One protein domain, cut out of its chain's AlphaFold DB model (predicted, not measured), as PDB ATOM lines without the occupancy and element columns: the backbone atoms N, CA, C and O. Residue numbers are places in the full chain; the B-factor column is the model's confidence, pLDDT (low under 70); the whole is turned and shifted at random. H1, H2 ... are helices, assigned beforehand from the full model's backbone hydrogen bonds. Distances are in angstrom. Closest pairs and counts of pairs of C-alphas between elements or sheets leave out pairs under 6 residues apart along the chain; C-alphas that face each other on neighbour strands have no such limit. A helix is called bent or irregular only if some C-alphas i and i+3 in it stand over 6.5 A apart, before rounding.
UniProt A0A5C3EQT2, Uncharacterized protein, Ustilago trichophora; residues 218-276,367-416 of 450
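This is residues 218 to 276 and 367 to 416 of the 450 residues of an uncharacterized protein of Ustilago trichophora (UniProt A0A5C3EQT2). H2 sits in the middle, packed between H3 and H5, and after H5 the long H6 folds back and comes near H3. H1 packs on residues 261 to 265 of H3, and the short H4 lies close to the last residues of H3 and H6. The printed part has 109 residues with six named helices, H1 to H6 in that order, and no named strand; the class is all helix, and the packing is part aligned, part crossed. The whole is compact, with a radius of gyration of the C-alphas of 14.1 A and spans of 44 by 30 by 23 A.

H1, residues 221 to 229, touches H3, residues 256 to 272, at a steep tilt of 39 degrees, the same way; the closest C-alphas, of Leu 224 and Leu 261, are 6.9 A apart. H2, residues 233 to 241, is close to H1 but not clearly touching it, with the C-alphas of Thr 228 and Leu 236 6.6 A apart. H2 and H3 form a helical hairpin, opposite ways at a shallow tilt of 23 degrees, and their closest C-alphas, of Leu 237 and Val 265, are 5.9 A apart. H4, residues 367 to 371, is close to H3 but not clearly touching it, with the C-alphas of Ala 272 and Asp 369 7.1 A apart. H5, residues 378 to 387, touches H2, the same way at a tilt of 38 degrees, only just steep; the closest C-alphas, of Val 238 and Ala 383, are 5.4 A apart. H6, residues 393 to 415, forms a helical hairpin with H5, opposite ways at a shallow tilt of 32 degrees. They only just touch, with 3 pairs of C-alphas within 8 A, the closest being those of Leu 387 and Val 396 at 6.3 A; H6 takes part with residues 396 to 400 alone. H3 and H6 are near each other, while H1 and H6 are apart. Each O i to N i+4 pair is within hydrogen-bond range in H1, H2, H3, H4 and H5; in H6 17 of 19 are.

H1 begins at C-alpha 221, (4.652, 41.223, 18.081), and is 12.4 A long; H2 is 12.1 A long. H3 is 24.1 A long and ends at C-alpha 272, (-12.397, 34.113, 28.200). H5 is 14.3 A long. H6, 33.2 A long, ends at C-alpha 415, (-24.652, 27.434, 36.682); it is neither bent nor irregular, but only just: C-alphas 394 and 397 are 6.1 A apart.

The two C-alphas farthest apart, of Asp 248 and Glu 416, are 43.7 A apart. Residues 277 to 366 are not printed, and C-alphas 276 and 367 are 13.2 A apart across the cut. The link from H2 to H3, residues 242 to 255, is long. The mean pLDDT of the printed part is 73.9, and 54 residues are under 70, among them residues 367 to 388 and 401 to 416.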
ATOM      1  N   VAL A 218       8.719  51.106  18.776       96.12
ATOM      2  CA  VAL A 218       7.442  50.487  18.399       96.12
ATOM      3  C   VAL A 218       7.484  49.031  18.863       96.12
ATOM      4  O   VAL A 218       8.406  48.318  18.459       96.12
ATOM      5  N   PRO A 219       6.512  48.563  19.666       96.69
ATOM      6  CA  PRO A 219       6.569  47.218  20.210       96.69
ATOM      7  C   PRO A 219       6.478  46.160  19.112       96.69
ATOM      8  O   PRO A 219       5.655  46.223  18.188       96.69
ATOM      9  N   THR A 220       7.324  45.151  19.240       95.19
ATOM     10  CA  THR A 220       7.316  43.950  18.412       95.19
ATOM     11  C   THR A 220       6.112  43.070  18.746       95.19
ATOM     12  O   THR A 220       5.501  43.165  19.808       95.19
ATOM     13  N   HIS A 221       5.760  42.153  17.842       91.31
ATOM     14  CA  HIS A 221       4.652  41.223  18.081       91.31
ATOM     15  C   HIS A 221       4.860  40.359  19.340       91.31
ATOM     16  O   HIS A 221       3.902  40.088  20.059       91.31
ATOM     17  N   ALA A 222       6.103  39.952  19.617       91.00
ATOM     18  CA  ALA A 222       6.440  39.153  20.791       91.00
ATOM     19  C   ALA A 222       6.265  39.947  22.095       91.00
ATOM     20  O   ALA A 222       5.698  39.429  23.050       91.00
ATOM     21  N   GLU A 223       6.677  41.216  22.111       96.38
ATOM     22  CA  GLU A 223       6.480  42.108  23.257       96.38
ATOM     23  C   GLU A 223       4.999  42.377  23.521       96.38
ATOM     24  O   GLU A 223       4.560  42.298  24.667       96.38
ATOM     25  N   LEU A 224       4.208  42.618  22.465       94.50
ATOM     26  CA  LEU A 224       2.754  42.755  22.583       94.50
ATOM     27  C   LEU A 224       2.136  41.503  23.217       94.50
ATOM     28  O   LEU A 224       1.375  41.618  24.175       94.50
ATOM     29  N   ALA A 225       2.476  40.315  22.704       88.19
ATOM     30  CA  ALA A 225       1.961  39.048  23.214       88.19
ATOM     31  C   ALA A 225       2.359  38.826  24.681       88.19
ATOM     32  O   ALA A 225       1.478  38.649  25.525       88.19
ATOM     33  N   GLY A 226       3.651  38.940  25.001       92.19
ATOM     34  CA  GLY A 226       4.165  38.734  26.355       92.19
ATOM     35  C   GLY A 226       3.588  39.724  27.366       92.19
ATOM     36  O   GLY A 226       3.201  39.330  28.463       92.19
ATOM     37  N   TRP A 227       3.433  40.995  26.991       95.75
ATOM     38  CA  TRP A 227       2.772  41.985  27.840       95.75
ATOM     39  C   TRP A 227       1.293  41.647  28.056       95.75
ATOM     40  O   TRP A 227       0.806  41.680  29.182       95.75
ATOM     41  N   THR A 228       0.568  41.257  27.002       92.69
ATOM     42  CA  THR A 228      -0.853  40.890  27.132       92.69
ATOM     43  C   THR A 228      -1.080  39.629  27.967       92.69
ATOM     44  O   THR A 228      -2.133  39.498  28.580       92.69
ATOM     45  N   GLU A 229      -0.114  38.708  28.013       87.94
ATOM     46  CA  GLU A 229      -0.138  37.493  28.845       87.94
ATOM     47  C   GLU A 229       0.012  37.768  30.344       87.94
ATOM     48  O   GLU A 229      -0.418  36.960  31.169       87.94
ATOM     49  N   GLN A 230       0.598  38.910  30.705       92.69
ATOM     50  CA  GLN A 230       0.802  39.310  32.098       92.69
ATOM     51  C   GLN A 230      -0.451  39.925  32.734       92.69
ATOM     52  O   GLN A 230      -0.499  40.073  33.954       92.69
ATOM     53  N   HIS A 231      -1.460  40.273  31.931       86.94
ATOM     54  CA  HIS A 231      -2.667  40.957  32.380       86.94
ATOM     55  C   HIS A 231      -3.897  40.052  32.291       86.94
ATOM     56  O   HIS A 231      -4.102  39.349  31.303       86.94
ATOM     57  N   GLU A 232      -4.759  40.126  33.307       85.94
ATOM     58  CA  GLU A 232      -6.128  39.617  33.205       85.94
ATOM     59  C   GLU A 232      -6.864  40.349  32.079       85.94
ATOM     60  O   GLU A 232      -6.612  41.527  31.815       85.94
ATOM     61  N   VAL A 233      -7.802  39.670  31.416       82.25
ATOM     62  CA  VAL A 233      -8.460  40.193  30.208       82.25
ATOM     63  C   VAL A 233      -9.156  41.538  30.460       82.25
ATOM     64  O   VAL A 233      -9.113  42.435  29.615       82.25
ATOM     65  N   VAL A 234      -9.743  41.705  31.646       78.00
ATOM     66  CA  VAL A 234     -10.395  42.948  32.075       78.00
ATOM     67  C   VAL A 234      -9.377  44.073  32.273       78.00
ATOM     68  O   VAL A 234      -9.567  45.169  31.743       78.00
ATOM     69  N   ASP A 235      -8.275  43.818  32.990       83.62
ATOM     70  CA  ASP A 235      -7.205  44.807  33.194       83.62
ATOM     71  C   ASP A 235      -6.561  45.198  31.856       83.62
ATOM     72  O   ASP A 235      -6.350  46.381  31.578       83.62
ATOM     73  N   LEU A 236      -6.340  44.218  30.977       89.00
ATOM     74  CA  LEU A 236      -5.805  44.429  29.638       89.00
ATOM     75  C   LEU A 236      -6.707  45.356  28.810       89.00
ATOM     76  O   LEU A 236      -6.220  46.334  28.236       89.00
ATOM     77  N   LEU A 237      -8.020  45.103  28.796       86.19
ATOM     78  CA  LEU A 237      -9.005  45.961  28.131       86.19
ATOM     79  C   LEU A 237      -8.936  47.400  28.661       86.19
ATOM     80  O   LEU A 237      -8.888  48.348  27.876       86.19
ATOM     81  N   VAL A 238      -8.872  47.581  29.985       81.81
ATOM     82  CA  VAL A 238      -8.781  48.908  30.615       81.81
ATOM     83  C   VAL A 238      -7.492  49.630  30.257       81.81
ATOM     84  O   VAL A 238      -7.519  50.840  30.012       81.81
ATOM     85  N   ARG A 239      -6.358  48.928  30.264       90.94
ATOM     86  CA  ARG A 239      -5.052  49.506  29.937       90.94
ATOM     87  C   ARG A 239      -5.006  49.969  28.491       90.94
ATOM     88  O   ARG A 239      -4.664  51.126  28.253       90.94
ATOM     89  N   VAL A 240      -5.438  49.118  27.559       90.12
ATOM     90  CA  VAL A 240      -5.479  49.454  26.130       90.12
ATOM     91  C   VAL A 240      -6.448  50.606  25.867       90.12
ATOM     92  O   VAL A 240      -6.053  51.576  25.228       90.12
ATOM     93  N   ALA A 241      -7.658  50.584  26.435       83.12
ATOM     94  CA  ALA A 241      -8.638  51.667  26.273       83.12
ATOM     95  C   ALA A 241      -8.161  53.020  26.835       83.12
ATOM     96  O   ALA A 241      -8.626  54.078  26.414       83.12
ATOM     97  N   LYS A 242      -7.241  53.003  27.805       83.19
ATOM     98  CA  LYS A 242      -6.650  54.208  28.399       83.19
ATOM     99  C   LYS A 242      -5.364  54.678  27.726       83.19
ATOM    100  O   LYS A 242      -4.789  55.654  28.206       83.19
ATOM    101  N   GLY A 243      -4.866  53.966  26.719       89.31
ATOM    102  CA  GLY A 243      -3.540  54.234  26.172       89.31
ATOM    103  C   GLY A 243      -2.412  54.022  27.193       89.31
ATOM    104  O   GLY A 243      -1.403  54.719  27.154       89.31
ATOM    105  N   ARG A 244      -2.601  53.132  28.180       94.25
ATOM    106  CA  ARG A 244      -1.600  52.835  29.218       94.25
ATOM    107  C   ARG A 244      -0.740  51.656  28.789       94.25
ATOM    108  O   ARG A 244      -1.075  50.509  29.078       94.25
ATOM    109  N   TYR A 245       0.372  51.972  28.149       94.88
ATOM    110  CA  TYR A 245       1.368  51.010  27.685       94.88
ATOM    111  C   TYR A 245       2.652  51.108  28.530       94.88
ATOM    112  O   TYR A 245       2.791  52.057  29.314       94.88
ATOM    113  N   PRO A 246       3.580  50.140  28.422       96.81
ATOM    114  CA  PRO A 246       4.943  50.293  28.923       96.81
ATOM    115  C   PRO A 246       5.562  51.626  28.480       96.81
ATOM    116  O   PRO A 246       5.282  52.122  27.389       96.81
ATOM    117  N   ARG A 247       6.350  52.252  29.365       94.19
ATOM    118  CA  ARG A 247       6.853  53.628  29.165       94.19
ATOM    119  C   ARG A 247       7.803  53.748  27.979       94.19
ATOM    120  O   ARG A 247       7.931  54.825  27.419       94.19
ATOM    121  N   ASP A 248       8.469  52.659  27.646       95.56
ATOM    122  CA  ASP A 248       9.385  52.484  26.530       95.56
ATOM    123  C   ASP A 248       8.660  52.273  25.190       95.56
ATOM    124  O   ASP A 248       9.293  52.300  24.140       95.56
ATOM    125  N   TRP A 249       7.331  52.117  25.177       97.25
ATOM    126  CA  TRP A 249       6.591  51.861  23.942       97.25
ATOM    127  C   TRP A 249       6.007  53.126  23.311       97.25
ATOM    128  O   TRP A 249       5.271  53.889  23.933       97.25
ATOM    129  N   ASN A 250       6.224  53.264  22.006       95.69
ATOM    130  CA  ASN A 250       5.575  54.244  21.142       95.69
ATOM    131  C   ASN A 250       4.308  53.649  20.511       95.69
ATOM    132  O   ASN A 250       4.345  53.103  19.404       95.69
ATOM    133  N   VAL A 251       3.173  53.775  21.201       95.62
ATOM    134  CA  VAL A 251       1.856  53.348  20.696       95.62
ATOM    135  C   VAL A 251       0.944  54.563  20.552       95.62
ATOM    136  O   VAL A 251       0.321  55.021  21.508       95.62
ATOM    137  N   TRP A 252       0.874  55.096  19.335       93.88
ATOM    138  CA  TRP A 252       0.018  56.237  19.007       93.88
ATOM    139  C   TRP A 252      -1.425  55.791  18.738       93.88
ATOM    140  O   TRP A 252      -1.616  54.694  18.196       93.88
ATOM    141  N   PRO A 253      -2.430  56.640  19.023       90.56
ATOM    142  CA  PRO A 253      -3.797  56.404  18.577       90.56
ATOM    143  C   PRO A 253      -3.863  56.180  17.058       90.56
ATOM    144  O   PRO A 253      -3.307  56.952  16.280       90.56
ATOM    145  N   GLY A 254      -4.518  55.106  16.628       83.50
ATOM    146  CA  GLY A 254      -4.622  54.658  15.241       83.50
ATOM    147  C   GLY A 254      -3.424  53.857  14.722       83.50
ATOM    148  O   GLY A 254      -3.513  53.301  13.625       83.50
ATOM    149  N   SER A 255      -2.324  53.751  15.478       91.88
ATOM    150  CA  SER A 255      -1.128  53.017  15.044       91.88
ATOM    151  C   SER A 255      -1.390  51.518  14.867       91.88
ATOM    152  O   SER A 255      -2.262  50.926  15.507       91.88
ATOM    153  N   LEU A 256      -0.574  50.862  14.035       89.44
ATOM    154  CA  LEU A 256      -0.646  49.410  13.833       89.44
ATOM    155  C   LEU A 256      -0.456  48.630  15.147       89.44
ATOM    156  O   LEU A 256      -1.071  47.580  15.332       89.44
ATOM    157  N   ALA A 257       0.374  49.139  16.062       91.50
ATOM    158  CA  ALA A 257       0.573  48.548  17.382       91.50
ATOM    159  C   ALA A 257      -0.705  48.614  18.234       91.50
ATOM    160  O   ALA A 257      -1.097  47.601  18.814       91.50
ATOM    161  N   GLU A 258      -1.400  49.757  18.246       90.12
ATOM    162  CA  GLU A 258      -2.678  49.889  18.953       90.12
ATOM    163  C   GLU A 258      -3.737  48.956  18.356       90.12
ATOM    164  O   GLU A 258      -4.394  48.218  19.087       90.12
ATOM    165  N   GLN A 259      -3.864  48.916  17.025       82.25
ATOM    166  CA  GLN A 259      -4.814  48.025  16.353       82.25
ATOM    167  C   GLN A 259      -4.537  46.548  16.670       82.25
ATOM    168  O   GLN A 259      -5.465  45.770  16.892       82.25
ATOM    169  N   ARG A 260      -3.260  46.148  16.726       88.25
ATOM    170  CA  ARG A 260      -2.861  44.794  17.140       88.25
ATOM    171  C   ARG A 260      -3.246  44.518  18.589       88.25
ATOM    172  O   ARG A 260      -3.828  43.471  18.850       88.25
ATOM    173  N   LEU A 261      -2.995  45.452  19.507       89.88
ATOM    174  CA  LEU A 261      -3.415  45.330  20.906       89.88
ATOM    175  C   LEU A 261      -4.933  45.211  21.042       89.88
ATOM    176  O   LEU A 261      -5.405  44.332  21.754       89.88
ATOM    177  N   GLN A 262      -5.704  46.021  20.314       83.62
ATOM    178  CA  GLN A 262      -7.165  45.922  20.287       83.62
ATOM    179  C   GLN A 262      -7.626  44.545  19.785       83.62
ATOM    180  O   GLN A 262      -8.505  43.935  20.392       83.62
ATOM    181  N   ARG A 263      -7.002  43.995  18.733       81.44
ATOM    182  CA  ARG A 263      -7.293  42.625  18.265       81.44
ATOM    183  C   ARG A 263      -6.931  41.566  19.303       81.44
ATOM    184  O   ARG A 263      -7.698  40.622  19.475       81.44
ATOM    185  N   ILE A 264      -5.808  41.717  20.008       86.00
ATOM    186  CA  ILE A 264      -5.413  40.798  21.084       86.00
ATOM    187  C   ILE A 264      -6.423  40.859  22.231       86.00
ATOM    188  O   ILE A 264      -6.877  39.813  22.677       86.00
ATOM    189  N   VAL A 265      -6.841  42.054  22.659       84.25
ATOM    190  CA  VAL A 265      -7.890  42.238  23.676       84.25
ATOM    191  C   VAL A 265      -9.176  41.539  23.250       84.25
ATOM    192  O   VAL A 265      -9.734  40.766  24.019       84.25
ATOM    193  N   MET A 266      -9.627  41.750  22.011       77.56
ATOM    194  CA  MET A 266     -10.836  41.101  21.497       77.56
ATOM    195  C   MET A 266     -10.701  39.582  21.434       77.56
ATOM    196  O   MET A 266     -11.641  38.870  21.784       77.56
ATOM    197  N   LYS A 267      -9.537  39.076  21.019       77.25
ATOM    198  CA  LYS A 267      -9.230  37.644  21.019       77.25
ATOM    199  C   LYS A 267      -9.280  37.077  22.438       77.25
ATOM    200  O   LYS A 267      -9.965  36.088  22.653       77.25
ATOM    201  N   ARG A 268      -8.638  37.740  23.400       79.00
ATOM    202  CA  ARG A 268      -8.607  37.356  24.818       79.00
ATOM    203  C   ARG A 268      -9.980  37.396  25.473       79.00
ATOM    204  O   ARG A 268     -10.329  36.467  26.185       79.00
ATOM    205  N   LEU A 269     -10.772  38.432  25.195       73.62
ATOM    206  CA  LEU A 269     -12.178  38.497  25.598       73.62
ATOM    207  C   LEU A 269     -12.922  37.302  25.027       73.62
ATOM    208  O   LEU A 269     -13.541  36.562  25.768       73.62
ATOM    209  N   THR A 270     -12.778  37.041  23.732       64.81
ATOM    210  CA  THR A 270     -13.442  35.908  23.083       64.81
ATOM    211  C   THR A 270     -13.026  34.553  23.674       64.81
ATOM    212  O   THR A 270     -13.879  33.688  23.856       64.81
ATOM    213  N   GLU A 271     -11.742  34.377  23.988       66.44
ATOM    214  CA  GLU A 271     -11.187  33.195  24.661       66.44
ATOM    215  C   GLU A 271     -11.711  33.047  26.093       66.44
ATOM    216  O   GLU A 271     -12.055  31.945  26.495       66.44
ATOM    217  N   ALA A 272     -11.824  34.137  26.854       63.09
ATOM    218  CA  ALA A 272     -12.397  34.113  28.200       63.09
ATOM    219  C   ALA A 272     -13.916  33.857  28.177       63.09
ATOM    220  O   ALA A 272     -14.440  33.140  29.027       63.09
ATOM    221  N   CYS A 273     -14.616  34.386  27.169       53.72
ATOM    222  CA  CYS A 273     -16.051  34.194  26.951       53.72
ATOM    223  C   CYS A 273     -16.411  32.796  26.429       53.72
ATOM    224  O   CYS A 273     -17.595  32.457  26.376       53.72
ATOM    225  N   MET A 274     -15.436  32.002  25.975       54.28
ATOM    226  CA  MET A 274     -15.669  30.651  25.480       54.28
ATOM    227  C   MET A 274     -14.962  29.631  26.377       54.28
ATOM    228  O   MET A 274     -13.740  29.620  26.445       54.28
ATOM    229  N   PRO A 275     -15.686  28.695  27.017       48.75
ATOM    230  CA  PRO A 275     -15.053  27.629  27.800       48.75
ATOM    231  C   PRO A 275     -14.219  26.655  26.940       48.75
ATOM    232  O   PRO A 275     -13.538  25.788  27.480       48.75
ATOM    233  N   TRP A 276     -14.253  26.796  25.611       48.62
ATOM    234  CA  TRP A 276     -13.603  25.924  24.637       48.62
ATOM    235  C   TRP A 276     -12.292  26.535  24.128       48.62
ATOM    236  O   TRP A 276     -12.233  27.748  23.923       48.62
ATOM    237  N   SER A 367      -7.617  29.233  35.692       44.25
ATOM    238  CA  SER A 367      -8.725  28.760  36.534       44.25
ATOM    239  C   SER A 367      -9.388  29.923  37.282       44.25
ATOM    240  O   SER A 367     -10.601  29.939  37.422       44.25
ATOM    241  N   TYR A 368      -8.601  30.939  37.640       42.75
ATOM    242  CA  TYR A 368      -9.049  32.206  38.210       42.75
ATOM    243  C   TYR A 368     -10.013  33.004  37.309       42.75
ATOM    244  O   TYR A 368     -11.100  33.367  37.750       42.75
ATOM    245  N   ASP A 369      -9.682  33.177  36.022       46.56
ATOM    246  CA  ASP A 369     -10.548  33.829  35.022       46.56
ATOM    247  C   ASP A 369     -11.827  33.014  34.737       46.56
ATOM    248  O   ASP A 369     -12.714  33.475  34.023       46.56
ATOM    249  N   ARG A 370     -11.906  31.772  35.242       51.25
ATOM    250  CA  ARG A 370     -13.061  30.871  35.129       51.25
ATOM    251  C   ARG A 370     -13.945  30.850  36.378       51.25
ATOM    252  O   ARG A 370     -15.096  30.431  36.267       51.25
ATOM    253  N   THR A 371     -13.434  31.232  37.542       50.28
ATOM    254  CA  THR A 371     -14.147  31.073  38.819       50.28
ATOM    255  C   THR A 371     -14.617  32.386  39.418       50.28
ATOM    256  O   THR A 371     -15.594  32.374  40.163       50.28
ATOM    257  N   GLN A 372     -13.973  33.509  39.097       53.19
ATOM    258  CA  GLN A 372     -14.452  34.811  39.542       53.19
ATOM    259  C   GLN A 372     -15.473  35.375  38.572       53.19
ATOM    260  O   GLN A 372     -15.187  35.521  37.386       53.19
ATOM    261  N   ASP A 373     -16.645  35.723  39.108       61.09
ATOM    262  CA  ASP A 373     -17.577  36.594  38.413       61.09
ATOM    263  C   ASP A 373     -16.837  37.894  38.057       61.09
ATOM    264  O   ASP A 373     -16.439  38.661  38.937       61.09
ATOM    265  N   PRO A 374     -16.608  38.160  36.766       54.78
ATOM    266  CA  PRO A 374     -15.891  39.352  36.354       54.78
ATOM    267  C   PRO A 374     -16.633  40.605  36.822       54.78
ATOM    268  O   PRO A 374     -15.983  41.593  37.166       54.78
ATOM    269  N   THR A 375     -17.967  40.554  36.923       60.69
ATOM    270  CA  THR A 375     -18.798  41.674  37.368       60.69
ATOM    271  C   THR A 375     -18.677  41.986  38.852       60.69
ATOM    272  O   THR A 375     -18.868  43.143  39.237       60.69
ATOM    273  N   SER A 376     -18.248  41.019  39.668       66.19
ATOM    274  CA  SER A 376     -18.034  41.212  41.102       66.19
ATOM    275  C   SER A 376     -16.730  41.956  41.417       66.19
ATOM    276  O   SER A 376     -16.487  42.329  42.566       66.19
ATOM    277  N   THR A 377     -15.870  42.197  40.422       63.28
ATOM    278  CA  THR A 377     -14.600  42.906  40.622       63.28
ATOM    279  C   THR A 377     -14.766  44.424  40.465       63.28
ATOM    280  O   THR A 377     -15.318  44.930  39.487       63.28
ATOM    281  N   VAL A 378     -14.194  45.205  41.391       63.91
ATOM    282  CA  VAL A 378     -14.156  46.683  41.283       63.91
ATOM    283  C   VAL A 378     -13.480  47.127  39.976       63.91
ATOM    284  O   VAL A 378     -13.863  48.132  39.368       63.91
ATOM    285  N   ALA A 379     -12.496  46.354  39.508       57.78
ATOM    286  CA  ALA A 379     -11.801  46.588  38.249       57.78
ATOM    287  C   ALA A 379     -12.753  46.567  37.042       57.78
ATOM    288  O   ALA A 379     -12.632  47.427  36.166       57.78
ATOM    289  N   TRP A 380     -13.735  45.662  37.024       62.16
ATOM    290  CA  TRP A 380     -14.729  45.556  35.961       62.16
ATOM    291  C   TRP A 380     -15.706  46.725  35.919       62.16
ATOM    292  O   TRP A 380     -15.893  47.321  34.859       62.16
ATOM    293  N   GLY A 381     -16.271  47.132  37.059       62.97
ATOM    294  CA  GLY A 381     -17.143  48.313  37.111       62.97
ATOM    295  C   GLY A 381     -16.422  49.573  36.611       62.97
ATOM    296  O   GLY A 381     -16.954  50.358  35.819       62.97
ATOM    297  N   VAL A 382     -15.149  49.724  36.987       63.22
ATOM    298  CA  VAL A 382     -14.279  50.802  36.501       63.22
ATOM    299  C   VAL A 382     -13.968  50.663  35.004       63.22
ATOM    300  O   VAL A 382     -13.866  51.683  34.312       63.22
ATOM    301  N   ALA A 383     -13.812  49.439  34.494       57.53
ATOM    302  CA  ALA A 383     -13.602  49.154  33.078       57.53
ATOM    303  C   ALA A 383     -14.812  49.552  32.242       57.53
ATOM    304  O   ALA A 383     -14.686  50.360  31.320       57.53
ATOM    305  N   MET A 384     -15.989  49.068  32.627       66.94
ATOM    306  CA  MET A 384     -17.249  49.340  31.951       66.94
ATOM    307  C   MET A 384     -17.586  50.818  31.994       66.94
ATOM    308  O   MET A 384     -17.810  51.423  30.948       66.94
ATOM    309  N   GLY A 385     -17.479  51.458  33.159       64.38
ATOM    310  CA  GLY A 385     -17.706  52.894  33.284       64.38
ATOM    311  C   GLY A 385     -16.766  53.750  32.425       64.38
ATOM    312  O   GLY A 385     -17.078  54.907  32.147       64.38
ATOM    313  N   ARG A 386     -15.611  53.224  32.001       63.47
ATOM    314  CA  ARG A 386     -14.695  53.896  31.064       63.47
ATOM    315  C   ARG A 386     -14.987  53.549  29.618       63.47
ATOM    316  O   ARG A 386     -14.927  54.448  28.788       63.47
ATOM    317  N   LEU A 387     -15.340  52.299  29.339       65.19
ATOM    318  CA  LEU A 387     -15.771  51.842  28.026       65.19
ATOM    319  C   LEU A 387     -16.994  52.650  27.567       65.19
ATOM    320  O   LEU A 387     -16.976  53.219  26.482       65.19
ATOM    321  N   TYR A 388     -17.963  52.860  28.463       65.94
ATOM    322  CA  TYR A 388     -19.098  53.772  28.274       65.94
ATOM    323  C   TYR A 388     -18.695  55.236  28.020       65.94
ATOM    324  O   TYR A 388     -19.422  55.972  27.356       65.94
ATOM    325  N   ARG A 389     -17.541  55.679  28.537       70.75
ATOM    326  CA  ARG A 389     -17.032  57.056  28.402       70.75
ATOM    327  C   ARG A 389     -16.076  57.259  27.223       70.75
ATOM    328  O   ARG A 389     -15.617  58.384  27.026       70.75
ATOM    329  N   MET A 390     -15.751  56.223  26.446       71.81
ATOM    330  CA  MET A 390     -14.865  56.387  25.292       71.81
ATOM    331  C   MET A 390     -15.524  57.271  24.228       71.81
ATOM    332  O   MET A 390     -16.695  57.104  23.891       71.81
ATOM    333  N   ALA A 391     -14.749  58.200  23.665       51.09
ATOM    334  CA  ALA A 391     -15.245  59.157  22.675       51.09
ATOM    335  C   ALA A 391     -15.721  58.481  21.373       51.09
ATOM    336  O   ALA A 391     -16.623  58.980  20.701       51.09
ATOM    337  N   ASN A 392     -15.149  57.323  21.026       63.00
ATOM    338  CA  ASN A 392     -15.498  56.595  19.812       63.00
ATOM    339  C   ASN A 392     -16.746  55.721  20.009       63.00
ATOM    340  O   ASN A 392     -16.661  54.502  20.171       63.00
ATOM    341  N   ARG A 393     -17.924  56.351  19.939       63.34
ATOM    342  CA  ARG A 393     -19.223  55.681  20.119       63.34
ATOM    343  C   ARG A 393     -19.461  54.492  19.175       63.34
ATOM    344  O   ARG A 393     -20.212  53.591  19.533       63.34
ATOM    345  N   ARG A 394     -18.796  54.449  18.011       60.56
ATOM    346  CA  ARG A 394     -18.905  53.335  17.050       60.56
ATOM    347  C   ARG A 394     -18.252  52.045  17.550       60.56
ATOM    348  O   ARG A 394     -18.709  50.972  17.180       60.56
ATOM    349  N   LEU A 395     -17.222  52.137  18.395       55.00
ATOM    350  CA  LEU A 395     -16.578  50.976  19.026       55.00
ATOM    351  C   LEU A 395     -17.226  50.610  20.362       55.00
ATOM    352  O   LEU A 395     -17.260  49.438  20.727       55.00
ATOM    353  N   VAL A 396     -17.767  51.602  21.071       68.50
ATOM    354  CA  VAL A 396     -18.417  51.405  22.372       68.50
ATOM    355  C   VAL A 396     -19.610  50.467  22.252       68.50
ATOM    356  O   VAL A 396     -19.690  49.509  23.007       68.50
ATOM    357  N   GLN A 397     -20.510  50.681  21.290       67.19
ATOM    358  CA  GLN A 397     -21.736  49.882  21.227       67.19
ATOM    359  C   GLN A 397     -21.488  48.381  20.952       67.19
ATOM    360  O   GLN A 397     -22.052  47.558  21.673       67.19
ATOM    361  N   PRO A 398     -20.634  47.982  19.985       61.03
ATOM    362  CA  PRO A 398     -20.297  46.572  19.779       61.03
ATOM    363  C   PRO A 398     -19.599  45.938  20.984       61.03
ATOM    364  O   PRO A 398     -19.891  44.796  21.326       61.03
ATOM    365  N   LEU A 399     -18.705  46.679  21.646       61.84
ATOM    366  CA  LEU A 399     -18.014  46.211  22.847       61.84
ATOM    367  C   LEU A 399     -18.978  46.031  24.021       61.84
ATOM    368  O   LEU A 399     -18.905  45.018  24.705       61.84
ATOM    369  N   LEU A 400     -19.908  46.964  24.225       71.19
ATOM    370  CA  LEU A 400     -20.945  46.844  25.247       71.19
ATOM    371  C   LEU A 400     -21.853  45.645  24.988       71.19
ATOM    372  O   LEU A 400     -22.067  44.872  25.910       71.19
ATOM    373  N   ARG A 401     -22.295  45.419  23.743       68.19
ATOM    374  CA  ARG A 401     -23.067  44.212  23.394       68.19
ATOM    375  C   ARG A 401     -22.274  42.931  23.629       68.19
ATOM    376  O   ARG A 401     -22.836  41.935  24.077       68.19
ATOM    377  N   LEU A 402     -20.976  42.936  23.317       63.53
ATOM    378  CA  LEU A 402     -20.103  41.788  23.566       63.53
ATOM    379  C   LEU A 402     -19.975  41.519  25.069       63.53
ATOM    380  O   LEU A 402     -20.032  40.367  25.486       63.53
ATOM    381  N   VAL A 403     -19.860  42.577  25.872       68.00
ATOM    382  CA  VAL A 403     -19.821  42.475  27.328       68.00
ATOM    383  C   VAL A 403     -21.166  42.023  27.903       68.00
ATOM    384  O   VAL A 403     -21.182  41.115  28.720       68.00
ATOM    385  N   GLU A 404     -22.293  42.577  27.463       68.00
ATOM    386  CA  GLU A 404     -23.627  42.114  27.872       68.00
ATOM    387  C   GLU A 404     -23.833  40.640  27.528       68.00
ATOM    388  O   GLU A 404     -24.315  39.869  28.355       68.00
ATOM    389  N   THR A 405     -23.409  40.227  26.332       66.25
ATOM    390  CA  THR A 405     -23.455  38.822  25.911       66.25
ATOM    391  C   THR A 405     -22.564  37.957  26.794       66.25
ATOM    392  O   THR A 405     -22.942  36.837  27.124       66.25
ATOM    393  N   PHE A 406     -21.388  38.455  27.174       66.12
ATOM    394  CA  PHE A 406     -20.485  37.754  28.074       66.12
ATOM    395  C   PHE A 406     -21.089  37.583  29.461       66.12
ATOM    396  O   PHE A 406     -21.161  36.453  29.914       66.12
ATOM    397  N   VAL A 407     -21.581  38.653  30.089       66.25
ATOM    398  CA  VAL A 407     -22.207  38.596  31.421       66.25
ATOM    399  C   VAL A 407     -23.432  37.681  31.400       66.25
ATOM    400  O   VAL A 407     -23.521  36.758  32.198       66.25
ATOM    401  N   SER A 408     -24.311  37.841  30.406       66.56
ATOM    402  CA  SER A 408     -25.517  37.008  30.275       66.56
ATOM    403  C   SER A 408     -25.191  35.525  30.075       66.56
ATOM    404  O   SER A 408     -25.928  34.650  30.521       66.56
ATOM    405  N   ARG A 409     -24.093  35.213  29.373       59.91
ATOM    406  CA  ARG A 409     -23.635  33.829  29.182       59.91
ATOM    407  C   ARG A 409     -22.819  33.316  30.353       59.91
ATOM    408  O   ARG A 409     -22.792  32.108  30.553       59.91
ATOM    409  N   TRP A 410     -22.151  34.190  31.092       61.66
ATOM    410  CA  TRP A 410     -21.350  33.824  32.246       61.66
ATOM    411  C   TRP A 410     -22.215  33.184  33.322       61.66
ATOM    412  O   TRP A 410     -21.864  32.107  33.777       61.66
ATOM    413  N   ASP A 411     -23.379  33.755  33.632       59.22
ATOM    414  CA  ASP A 411     -24.309  33.179  34.615       59.22
ATOM    415  C   ASP A 411     -24.777  31.777  34.201       59.22
ATOM    416  O   ASP A 411     -24.773  30.838  34.999       59.22
ATOM    417  N   SER A 412     -25.085  31.598  32.911       58.09
ATOM    418  CA  SER A 412     -25.414  30.286  32.345       58.09
ATOM    419  C   SER A 412     -24.232  29.317  32.458       58.09
ATOM    420  O   SER A 412     -24.411  28.186  32.893       58.09
ATOM    421  N   LEU A 413     -23.014  29.751  32.131       53.25
ATOM    422  CA  LEU A 413     -21.807  28.924  32.222       53.25
ATOM    423  C   LEU A 413     -21.398  28.611  33.667       53.25
ATOM    424  O   LEU A 413     -20.841  27.546  33.914       53.25
ATOM    425  N   TYR A 414     -21.644  29.522  34.606       51.28
ATOM    426  CA  TYR A 414     -21.376  29.351  36.030       51.28
ATOM    427  C   TYR A 414     -22.352  28.339  36.638       51.28
ATOM    428  O   TYR A 414     -21.922  27.423  37.334       51.28
ATOM    429  N   SER A 415     -23.638  28.420  36.278       53.38
ATOM    430  CA  SER A 415     -24.652  27.434  36.682       53.38
ATOM    431  C   SER A 415     -24.371  26.020  36.151       53.38
ATOM    432  O   SER A 415     -24.661  25.033  36.819       53.38
ATOM    433  N   GLU A 416     -23.719  25.901  34.990       48.19
ATOM    434  CA  GLU A 416     -23.289  24.615  34.421       48.19
ATOM    435  C   GLU A 416     -21.953  24.098  35.011       48.19
ATOM    436  O   GLU A 416     -21.539  22.974  34.713       48.19
TER     437      GLU A 416